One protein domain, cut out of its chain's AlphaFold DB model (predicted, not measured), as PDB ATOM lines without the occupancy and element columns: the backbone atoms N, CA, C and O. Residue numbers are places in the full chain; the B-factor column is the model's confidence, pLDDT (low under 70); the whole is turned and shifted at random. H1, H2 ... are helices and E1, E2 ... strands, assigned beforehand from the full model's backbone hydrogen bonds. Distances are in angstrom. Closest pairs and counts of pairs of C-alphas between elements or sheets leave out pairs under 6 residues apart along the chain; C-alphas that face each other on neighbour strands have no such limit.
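AT A GLANCE: This is residues 102 to 172 of the 172 residues of an uncharacterized protein of [Ruminococcus] torques (UniProt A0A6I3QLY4). Picture a small sheet of three antiparallel strands with the helix H1 over one face of it, running along the edge strand E1, while the second helix, H2, leads away from one end of the sheet and a long loop, residues 112 to 130, makes the opposite end of the length. The free-standing residues 166 to 172, of which 166 to 170 belong to H2, stick out. The printed part has 71 residues with two named helices and three named strands, in the order H1 E1 E2 E3 H2; the sheet's order is E1 - E2 - E3, and the class is mixed, helices and strands. The whole is loose, with a radius of gyration of the C-alphas of 15.4 A, and its C-alphas span 56 by 24 by 14 A, only just a rod.

IN THESE COORDINATES: Find C-alpha 103 at (-35.647, 42.821, 7.657); from there H1 runs through residues 103 to 111, 12.1 A from first to last C-alpha. Go on to C-alpha 131 at (-18.324, 39.327, 14.732), where E1, residues 131 to 136, begins its 16.8 A. E2, residues 141 to 146, covers 16.4 A, and E3, residues 155 to 157, covers 6.6 A. H2, residues 159 to 170, is the longest helix by residues and runs 16.2 A to C-alpha 170 at (-42.100, 46.769, 37.868).

HOW THE PARTS SIT: Look first at the sheet, a meander, each strand the antiparallel neighbour of the one before. E1 and E2 form a hairpin at 172 degrees; look for N 134 and O 143 within hydrogen-bond range at 2.8 A. E2 and E3 form a hairpin at 137 degrees, with N 157 and O 142 at 2.7 A. H1 is on the sheet at a height over the sheet of 9.3 A. It lies over E1 and runs along the strands, at 20 degrees to E1 on the local plane; their closest C-alphas are those of Val 104 and Ile 134, 7.2 A apart. H2 only grazes the sheet, with its residues 159 to 162; its closest C-alpha pair with E2 is Met 141 and His 161, 5.9 A. H1 and H2 are apart. In H1 and H2 every O i to N i+4 pair is within hydrogen-bond range.

THE WHOLE: Compare C-alphas 123 and 172, the two farthest apart, at 56.4 A. The printed part has no cut and ends at the chain's last residue, 172. The link from H1 to E1 is long, with 19 residues. Read the B-factor column for pLDDT: the mean of the printed part is 90.9, and residues 168 to 172 are under 70 in this model.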
ATOM      1  N   ASP A 102     -38.668  39.698   5.817       94.31
ATOM      2  CA  ASP A 102     -38.257  40.000   7.189       94.31
ATOM      3  C   ASP A 102     -36.915  40.768   7.197       94.31
ATOM      4  O   ASP A 102     -35.899  40.221   6.752       94.31
ATOM      5  N   PRO A 103     -36.861  42.013   7.716       93.50
ATOM      6  CA  PRO A 103     -35.647  42.821   7.657       93.50
ATOM      7  C   PRO A 103     -34.448  42.199   8.376       93.50
ATOM      8  O   PRO A 103     -33.308  42.410   7.961       93.50
ATOM      9  N   VAL A 104     -34.674  41.421   9.441       96.25
ATOM     10  CA  VAL A 104     -33.595  40.756  10.180       96.25
ATOM     11  C   VAL A 104     -33.010  39.631   9.335       96.25
ATOM     12  O   VAL A 104     -31.789  39.555   9.207       96.25
ATOM     13  N   VAL A 105     -33.848  38.786   8.734       96.88
ATOM     14  CA  VAL A 105     -33.406  37.692   7.854       96.88
ATOM     15  C   VAL A 105     -32.612  38.238   6.670       96.88
ATOM     16  O   VAL A 105     -31.513  37.764   6.391       96.88
ATOM     17  N   GLU A 106     -33.121  39.272   6.009       96.94
ATOM     18  CA  GLU A 106     -32.454  39.885   4.859       96.94
ATOM     19  C   GLU A 106     -31.136  40.567   5.243       96.94
ATOM     20  O   GLU A 106     -30.140  40.445   4.530       96.94
ATOM     21  N   THR A 107     -31.076  41.201   6.417       96.56
ATOM     22  CA  THR A 107     -29.821  41.758   6.939       96.56
ATOM     23  C   THR A 107     -28.807  40.652   7.256       96.56
ATOM     24  O   THR A 107     -27.617  40.824   7.005       96.56
ATOM     25  N   GLN A 108     -29.237  39.486   7.755       97.56
ATOM     26  CA  GLN A 108     -28.332  38.346   7.955       97.56
ATOM     27  C   GLN A 108     -27.746  37.842   6.631       97.56
ATOM     28  O   GLN A 108     -26.554  37.547   6.582       97.56
ATOM     29  N   LYS A 109     -28.553  37.757   5.566       97.38
ATOM     30  CA  LYS A 109     -28.087  37.380   4.219       97.38
ATOM     31  C   LYS A 109     -27.099  38.402   3.654       97.38
ATOM     32  O   LYS A 109     -26.040  38.022   3.158       97.38
ATOM     33  N   LEU A 110     -27.392  39.698   3.812       97.06
ATOM     34  CA  LEU A 110     -26.477  40.782   3.443       97.06
ATOM     35  C   LEU A 110     -25.121  40.632   4.144       97.06
ATOM     36  O   LEU A 110     -24.088  40.665   3.484       97.06
ATOM     37  N   LEU A 111     -25.117  40.415   5.464       96.75
ATOM     38  CA  LEU A 111     -23.889  40.267   6.259       96.75
ATOM     39  C   LEU A 111     -23.107  38.984   5.939       96.75
ATOM     40  O   LEU A 111     -21.900  38.947   6.138       96.75
ATOM     41  N   LYS A 112     -23.769  37.948   5.417       96.19
ATOM     42  CA  LYS A 112     -23.120  36.747   4.861       96.19
ATOM     43  C   LYS A 112     -22.531  36.966   3.464       96.19
ATOM     44  O   LYS A 112     -21.855  36.082   2.939       96.19
ATOM     45  N   GLY A 113     -22.810  38.117   2.855       95.88
ATOM     46  CA  GLY A 113     -22.420  38.448   1.490       95.88
ATOM     47  C   GLY A 113     -23.201  37.676   0.424       95.88
ATOM     48  O   GLY A 113     -22.682  37.423  -0.660       95.88
ATOM     49  N   GLU A 114     -24.454  37.304   0.706       96.50
ATOM     50  CA  GLU A 114     -25.348  36.676  -0.284       96.50
ATOM     51  C   GLU A 114     -25.814  37.671  -1.371       96.50
ATOM     52  O   GLU A 114     -26.326  37.257  -2.407       96.50
ATOM     53  N   TYR A 115     -25.598  38.977  -1.162       95.94
ATOM     54  CA  TYR A 115     -25.936  40.058  -2.105       95.94
ATOM     55  C   TYR A 115     -24.725  40.698  -2.792       95.94
ATOM     56  O   TYR A 115     -24.859  41.708  -3.478       95.94
ATOM     57  N   GLY A 116     -23.541  40.119  -2.610       95.75
ATOM     58  CA  GLY A 116     -22.285  40.644  -3.130       95.75
ATOM     59  C   GLY A 116     -21.223  40.736  -2.045       95.75
ATOM     60  O   GLY A 116     -21.417  40.269  -0.923       95.75
ATOM     61  N   PHE A 117     -20.095  41.356  -2.394       94.88
ATOM     62  CA  PHE A 117     -18.929  41.399  -1.523       94.88
ATOM     63  C   PHE A 117     -19.228  42.071  -0.175       94.88
ATOM     64  O   PHE A 117     -19.465  43.279  -0.105       94.88
ATOM     65  N   MET A 118     -19.170  41.281   0.899       94.31
ATOM     66  CA  MET A 118     -19.335  41.737   2.280       94.31
ATOM     67  C   MET A 118     -18.330  41.024   3.189       94.31
ATOM     68  O   MET A 118     -18.680  40.130   3.952       94.31
ATOM     69  N   CYS A 119     -17.058  41.415   3.068       89.38
ATOM     70  CA  CYS A 119     -15.940  40.891   3.863       89.38
ATOM     71  C   CYS A 119     -15.582  39.412   3.608       89.38
ATOM     72  O   CYS A 119     -15.170  38.700   4.523       89.38
ATOM     73  N   GLN A 120     -15.721  38.953   2.364       90.81
ATOM     74  CA  GLN A 120     -15.335  37.609   1.919       90.81
ATOM     75  C   GLN A 120     -13.868  37.591   1.445       90.81
ATOM     76  O   GLN A 120     -13.603  37.354   0.269       90.81
ATOM     77  N   TYR A 121     -12.913  37.905   2.328       88.31
ATOM     78  CA  TYR A 121     -11.477  37.976   1.998       88.31
ATOM     79  C   TYR A 121     -10.835  36.579   1.954       88.31
ATOM     80  O   TYR A 121      -9.946  36.259   2.736       88.31
ATOM     81  N   ASP A 122     -11.318  35.708   1.067       85.56
ATOM     82  CA  ASP A 122     -10.910  34.295   1.036       85.56
ATOM     83  C   ASP A 122      -9.412  34.095   0.713       85.56
ATOM     84  O   ASP A 122      -8.838  33.073   1.092       85.56
ATOM     85  N   ASP A 123      -8.776  35.090   0.091       84.62
ATOM     86  CA  ASP A 123      -7.342  35.106  -0.224       84.62
ATOM     87  C   ASP A 123      -6.457  35.626   0.936       84.62
ATOM     88  O   ASP A 123      -5.232  35.507   0.877       84.62
ATOM     89  N   GLU A 124      -7.051  36.162   2.011       85.94
ATOM     90  CA  GLU A 124      -6.361  36.709   3.191       85.94
ATOM     91  C   GLU A 124      -6.885  36.044   4.482       85.94
ATOM     92  O   GLU A 124      -7.705  36.614   5.203       85.94
ATOM     93  N   PRO A 125      -6.430  34.821   4.817       74.12
ATOM     94  CA  PRO A 125      -7.039  34.006   5.873       74.12
ATOM     95  C   PRO A 125      -6.959  34.615   7.283       74.12
ATOM     96  O   PRO A 125      -7.779  34.273   8.135       74.12
ATOM     97  N   ASP A 126      -6.008  35.520   7.526       83.19
ATOM     98  CA  ASP A 126      -5.863  36.240   8.799       83.19
ATOM     99  C   ASP A 126      -6.767  37.488   8.892       83.19
ATOM    100  O   ASP A 126      -6.797  38.162   9.925       83.19
ATOM    101  N   PHE A 127      -7.528  37.796   7.836       86.38
ATOM    102  CA  PHE A 127      -8.399  38.962   7.744       86.38
ATOM    103  C   PHE A 127      -9.871  38.552   7.566       86.38
ATOM    104  O   PHE A 127     -10.454  38.605   6.485       86.38
ATOM    105  N   GLU A 128     -10.505  38.138   8.668       88.69
ATOM    106  CA  GLU A 128     -11.896  37.667   8.692       88.69
ATOM    107  C   GLU A 128     -12.785  38.544   9.596       88.69
ATOM    108  O   GLU A 128     -12.335  39.209  10.534       88.69
ATOM    109  N   THR A 129     -14.096  38.531   9.343       92.31
ATOM    110  CA  THR A 129     -15.076  39.184  10.220       92.31
ATOM    111  C   THR A 129     -15.110  38.491  11.584       92.31
ATOM    112  O   THR A 129     -15.582  37.364  11.712       92.31
ATOM    113  N   ILE A 130     -14.662  39.189  12.632       95.06
ATOM    114  CA  ILE A 130     -14.605  38.641  13.999       95.06
ATOM    115  C   ILE A 130     -16.001  38.517  14.623       95.06
ATOM    116  O   ILE A 130     -16.238  37.635  15.444       95.06
ATOM    117  N   TRP A 131     -16.939  39.398  14.273       96.44
ATOM    118  CA  TRP A 131     -18.324  39.327  14.732       96.44
ATOM    119  C   TRP A 131     -19.241  40.180  13.860       96.44
ATOM    120  O   TRP A 131     -18.809  41.078  13.141       96.44
ATOM    121  N   SER A 132     -20.537  39.911  13.945       97.38
ATOM    122  CA  SER A 132     -21.591  40.696  13.306       97.38
ATOM    123  C   SER A 132     -22.750  40.888  14.270       97.38
ATOM    124  O   SER A 132     -23.025  40.016  15.097       97.38
ATOM    125  N   SER A 133     -23.442  42.025  14.203       97.62
ATOM    126  CA  SER A 133     -24.634  42.272  15.021       97.62
ATOM    127  C   SER A 133     -25.698  43.057  14.271       97.62
ATOM    128  O   SER A 133     -25.393  43.958  13.499       97.62
ATOM    129  N   ILE A 134     -26.953  42.719  14.550       97.75
ATOM    130  CA  ILE A 134     -28.150  43.372  14.030       97.75
ATOM    131  C   ILE A 134     -28.944  43.860  15.233       97.75
ATOM    132  O   ILE A 134     -29.252  43.073  16.129       97.75
ATOM    133  N   PHE A 135     -29.272  45.148  15.245       97.00
ATOM    134  CA  PHE A 135     -30.059  45.782  16.295       97.00
ATOM    135  C   PHE A 135     -31.450  46.099  15.744       97.00
ATOM    136  O   PHE A 135     -31.628  47.062  15.004       97.00
ATOM    137  N   ASP A 136     -32.440  45.292  16.114       95.88
ATOM    138  CA  ASP A 136     -33.846  45.577  15.848       95.88
ATOM    139  C   ASP A 136     -34.355  46.544  16.924       95.88
ATOM    140  O   ASP A 136     -34.704  46.157  18.044       95.88
ATOM    141  N   LEU A 137     -34.346  47.832  16.581       94.19
ATOM    142  CA  LEU A 137     -34.706  48.919  17.491       94.19
ATOM    143  C   LEU A 137     -36.210  48.976  17.794       94.19
ATOM    144  O   LEU A 137     -36.588  49.541  18.821       94.19
ATOM    145  N   SER A 138     -37.053  48.381  16.942       91.25
ATOM    146  CA  SER A 138     -38.505  48.327  17.135       91.25
ATOM    147  C   SER A 138     -38.861  47.360  18.258       91.25
ATOM    148  O   SER A 138     -39.649  47.694  19.144       91.25
ATOM    149  N   ASN A 139     -38.222  46.186  18.265       93.06
ATOM    150  CA  ASN A 139     -38.464  45.150  19.269       93.06
ATOM    151  C   ASN A 139     -37.426  45.135  20.403       93.06
ATOM    152  O   ASN A 139     -37.585  44.379  21.361       93.06
ATOM    153  N   LEU A 140     -36.380  45.966  20.327       94.38
ATOM    154  CA  LEU A 140     -35.239  45.993  21.258       94.38
ATOM    155  C   LEU A 140     -34.482  44.656  21.321       94.38
ATOM    156  O   LEU A 140     -33.960  44.257  22.367       94.38
ATOM    157  N   MET A 141     -34.439  43.972  20.181       96.75
ATOM    158  CA  MET A 141     -33.829  42.660  20.006       96.75
ATOM    159  C   MET A 141     -32.468  42.808  19.335       96.75
ATOM    160  O   MET A 141     -32.294  43.639  18.445       96.75
ATOM    161  N   ILE A 142     -31.495  41.994  19.745       97.88
ATOM    162  CA  ILE A 142     -30.173  41.974  19.110       97.88
ATOM    163  C   ILE A 142     -29.932  40.569  18.567       97.88
ATOM    164  O   ILE A 142     -30.228  39.582  19.234       97.88
ATOM    165  N   TYR A 143     -29.380  40.463  17.368       98.44
ATOM    166  CA  TYR A 143     -28.947  39.198  16.780       98.44
ATOM    167  C   TYR A 143     -27.458  39.300  16.522       98.44
ATOM    168  O   TYR A 143     -27.027  40.261  15.893       98.44
ATOM    169  N   ARG A 144     -26.666  38.342  16.999       98.00
ATOM    170  CA  ARG A 144     -25.205  38.398  16.873       98.00
ATOM    171  C   ARG A 144     -24.619  37.097  16.353       98.00
ATOM    172  O   ARG A 144     -25.094  36.028  16.722       98.00
ATOM    173  N   ALA A 145     -23.576  37.196  15.544       98.00
ATOM    174  CA  ALA A 145     -22.718  36.082  15.165       98.00
ATOM    175  C   ALA A 145     -21.309  36.369  15.701       98.00
ATOM    176  O   ALA A 145     -20.776  37.452  15.475       98.00
ATOM    177  N   GLU A 146     -20.742  35.425  16.451       96.38
ATOM    178  CA  GLU A 146     -19.393  35.513  17.028       96.38
ATOM    179  C   GLU A 146     -18.435  34.698  16.138       96.38
ATOM    180  O   GLU A 146     -18.344  33.471  16.250       96.38
ATOM    181  N   GLY A 147     -17.792  35.391  15.201       93.25
ATOM    182  CA  GLY A 147     -17.010  34.887  14.066       93.25
ATOM    183  C   GLY A 147     -17.676  35.191  12.718       93.25
ATOM    184  O   GLY A 147     -18.729  35.835  12.674       93.25
ATOM    185  N   ASP A 148     -17.080  34.693  11.630       94.25
ATOM    186  CA  ASP A 148     -17.567  34.918  10.264       94.25
ATOM    187  C   ASP A 148     -19.049  34.521  10.125       94.25
ATOM    188  O   ASP A 148     -19.381  33.342  10.320       94.25
ATOM    189  N   PRO A 149     -19.956  35.451   9.765       95.50
ATOM    190  CA  PRO A 149     -21.386  35.170   9.633       95.50
ATOM    191  C   PRO A 149     -21.715  34.118   8.559       95.50
ATOM    192  O   PRO A 149     -22.791  33.517   8.614       95.50
ATOM    193  N   ARG A 150     -20.802  33.832   7.618       94.50
ATOM    194  CA  ARG A 150     -20.924  32.728   6.645       94.50
ATOM    195  C   ARG A 150     -20.843  31.359   7.314       94.50
ATOM    196  O   ARG A 150     -21.466  30.401   6.863       94.50
ATOM    197  N   ARG A 151     -20.071  31.263   8.401       93.50
ATOM    198  CA  ARG A 151     -19.752  30.014   9.114       93.50
ATOM    199  C   ARG A 151     -20.447  29.919  10.472       93.50
ATOM    200  O   ARG A 151     -20.650  28.821  10.995       93.50
ATOM    201  N   LYS A 152     -20.811  31.055  11.067       96.44
ATOM    202  CA  LYS A 152     -21.417  31.164  12.395       96.44
ATOM    203  C   LYS A 152     -22.880  31.558  12.290       96.44
ATOM    204  O   LYS A 152     -23.267  32.444  11.536       96.44
ATOM    205  N   LYS A 153     -23.717  30.893  13.084       95.94
ATOM    206  CA  LYS A 153     -25.144  31.214  13.160       95.94
ATOM    207  C   LYS A 153     -25.344  32.494  13.964       95.94
ATOM    208  O   LYS A 153     -24.687  32.693  14.983       95.94
ATOM    209  N   PHE A 154     -26.314  33.300  13.546       98.19
ATOM    210  CA  PHE A 154     -26.815  34.384  14.377       98.19
ATOM    211  C   PHE A 154     -27.594  33.809  15.563       98.19
ATOM    212  O   PHE A 154     -28.483  32.975  15.395       98.19
ATOM    213  N   ILE A 155     -27.258  34.270  16.763       97.88
ATOM    214  CA  ILE A 155     -27.913  33.928  18.022       97.88
ATOM    215  C   ILE A 155     -28.673  35.159  18.512       97.88
ATOM    216  O   ILE A 155     -28.174  36.285  18.458       97.88
ATOM    217  N   THR A 156     -29.886  34.940  19.010       98.00
ATOM    218  CA  THR A 156     -30.723  35.992  19.588       98.00
ATOM    219  C   THR A 156     -30.243  36.394  20.985       98.00
ATOM    220  O   THR A 156     -30.130  35.563  21.883       98.00
ATOM    221  N   ASP A 157     -30.048  37.693  21.194       97.12
ATOM    222  CA  ASP A 157     -29.896  38.344  22.489       97.12
ATOM    223  C   ASP A 157     -31.186  39.064  22.884       97.12
ATOM    224  O   ASP A 157     -31.669  39.950  22.175       97.12
ATOM    225  N   LYS A 158     -31.711  38.723  24.059       96.19
ATOM    226  CA  LYS A 158     -32.925  39.334  24.610       96.19
ATOM    227  C   LYS A 158     -32.643  40.236  25.808       96.19
ATOM    228  O   LYS A 158     -33.581  40.735  26.415       96.19
ATOM    229  N   ARG A 159     -31.377  40.447  26.192       95.56
ATOM    230  CA  ARG A 159     -31.029  41.173  27.428       95.56
ATOM    231  C   ARG A 159     -31.577  42.596  27.423       95.56
ATOM    232  O   ARG A 159     -32.193  42.998  28.403       95.56
ATOM    233  N   LEU A 160     -31.405  43.329  26.321       93.19
ATOM    234  CA  LEU A 160     -31.914  44.698  26.197       93.19
ATOM    235  C   LEU A 160     -33.447  44.737  26.289       93.19
ATOM    236  O   LEU A 160     -33.983  45.477  27.113       93.19
ATOM    237  N   HIS A 161     -34.131  43.905  25.499       94.19
ATOM    238  CA  HIS A 161     -35.583  43.741  25.556       94.19
ATOM    239  C   HIS A 161     -36.066  43.462  26.986       94.19
ATOM    240  O   HIS A 161     -36.895  44.198  27.514       94.19
ATOM    241  N   ASN A 162     -35.493  42.452  27.644       94.38
ATOM    242  CA  ASN A 162     -35.895  42.023  28.981       94.38
ATOM    243  C   ASN A 162     -35.663  43.112  30.036       94.38
ATOM    244  O   ASN A 162     -36.513  43.310  30.896       94.38
ATOM    245  N   ILE A 163     -34.541  43.839  29.970       92.56
ATOM    246  CA  ILE A 163     -34.259  44.944  30.896       92.56
ATOM    247  C   ILE A 163     -35.284  46.066  30.722       92.56
ATOM    248  O   ILE A 163     -35.756  46.621  31.708       92.56
ATOM    249  N   VAL A 164     -35.632  46.424  29.484       88.75
ATOM    250  CA  VAL A 164     -36.535  47.554  29.223       88.75
ATOM    251  C   VAL A 164     -37.994  47.192  29.494       88.75
ATOM    252  O   VAL A 164     -38.709  47.995  30.089       88.75
ATOM    253  N   ILE A 165     -38.449  46.009  29.080       85.50
ATOM    254  CA  ILE A 165     -39.830  45.564  29.312       85.50
ATOM    255  C   ILE A 165     -40.036  45.161  30.773       85.50
ATOM    256  O   ILE A 165     -40.980  45.640  31.390       85.50
ATOM    257  N   GLY A 166     -39.110  44.409  31.372       75.50
ATOM    258  CA  GLY A 166     -39.199  44.028  32.784       75.50
ATOM    259  C   GLY A 166     -39.203  45.223  33.744       75.50
ATOM    260  O   GLY A 166     -39.837  45.162  34.791       75.50
ATOM    261  N   ARG A 167     -38.565  46.348  33.379       71.69
ATOM    262  CA  ARG A 167     -38.694  47.614  34.126       71.69
ATOM    263  C   ARG A 167     -40.101  48.205  34.055       71.69
ATOM    264  O   ARG A 167     -40.604  48.655  35.072       71.69
ATOM    265  N   LYS A 168     -40.752  48.168  32.887       68.75
ATOM    266  CA  LYS A 168     -42.123  48.690  32.730       68.75
ATOM    267  C   LYS A 168     -43.143  47.916  33.558       68.75
ATOM    268  O   LYS A 168     -44.123  48.508  33.992       68.75
ATOM    269  N   ASP A 169     -42.928  46.618  33.744       60.97
ATOM    270  CA  ASP A 169     -43.820  45.783  34.551       60.97
ATOM    271  C   ASP A 169     -43.596  45.981  36.058       60.97
ATOM    272  O   ASP A 169     -44.524  45.784  36.831       60.97
ATOM    273  N   ALA A 170     -42.402  46.417  36.477       54.88
ATOM    274  CA  ALA A 170     -42.100  46.769  37.868       54.88
ATOM    275  C   ALA A 170     -42.563  48.188  38.267       54.88
ATOM    276  O   ALA A 170     -42.619  48.503  39.452       54.88
ATOM    277  N   GLU A 171     -42.853  49.050  37.287       57.34
ATOM    278  CA  GLU A 171     -43.351  50.424  37.477       57.34
ATOM    279  C   GLU A 171     -44.891  50.529  37.410       57.34
ATOM    280  O   GLU A 171     -45.433  51.628  37.544       57.34
ATOM    281  N   LYS A 172     -45.592  49.409  37.186       51.72
ATOM    282  CA  LYS A 172     -47.059  49.295  37.228       51.72
ATOM    283  C   LYS A 172     -47.528  48.719  38.556       51.72
ATOM    284  O   LYS A 172     -48.607  49.164  39.004       51.72
TER     285      LYS A 172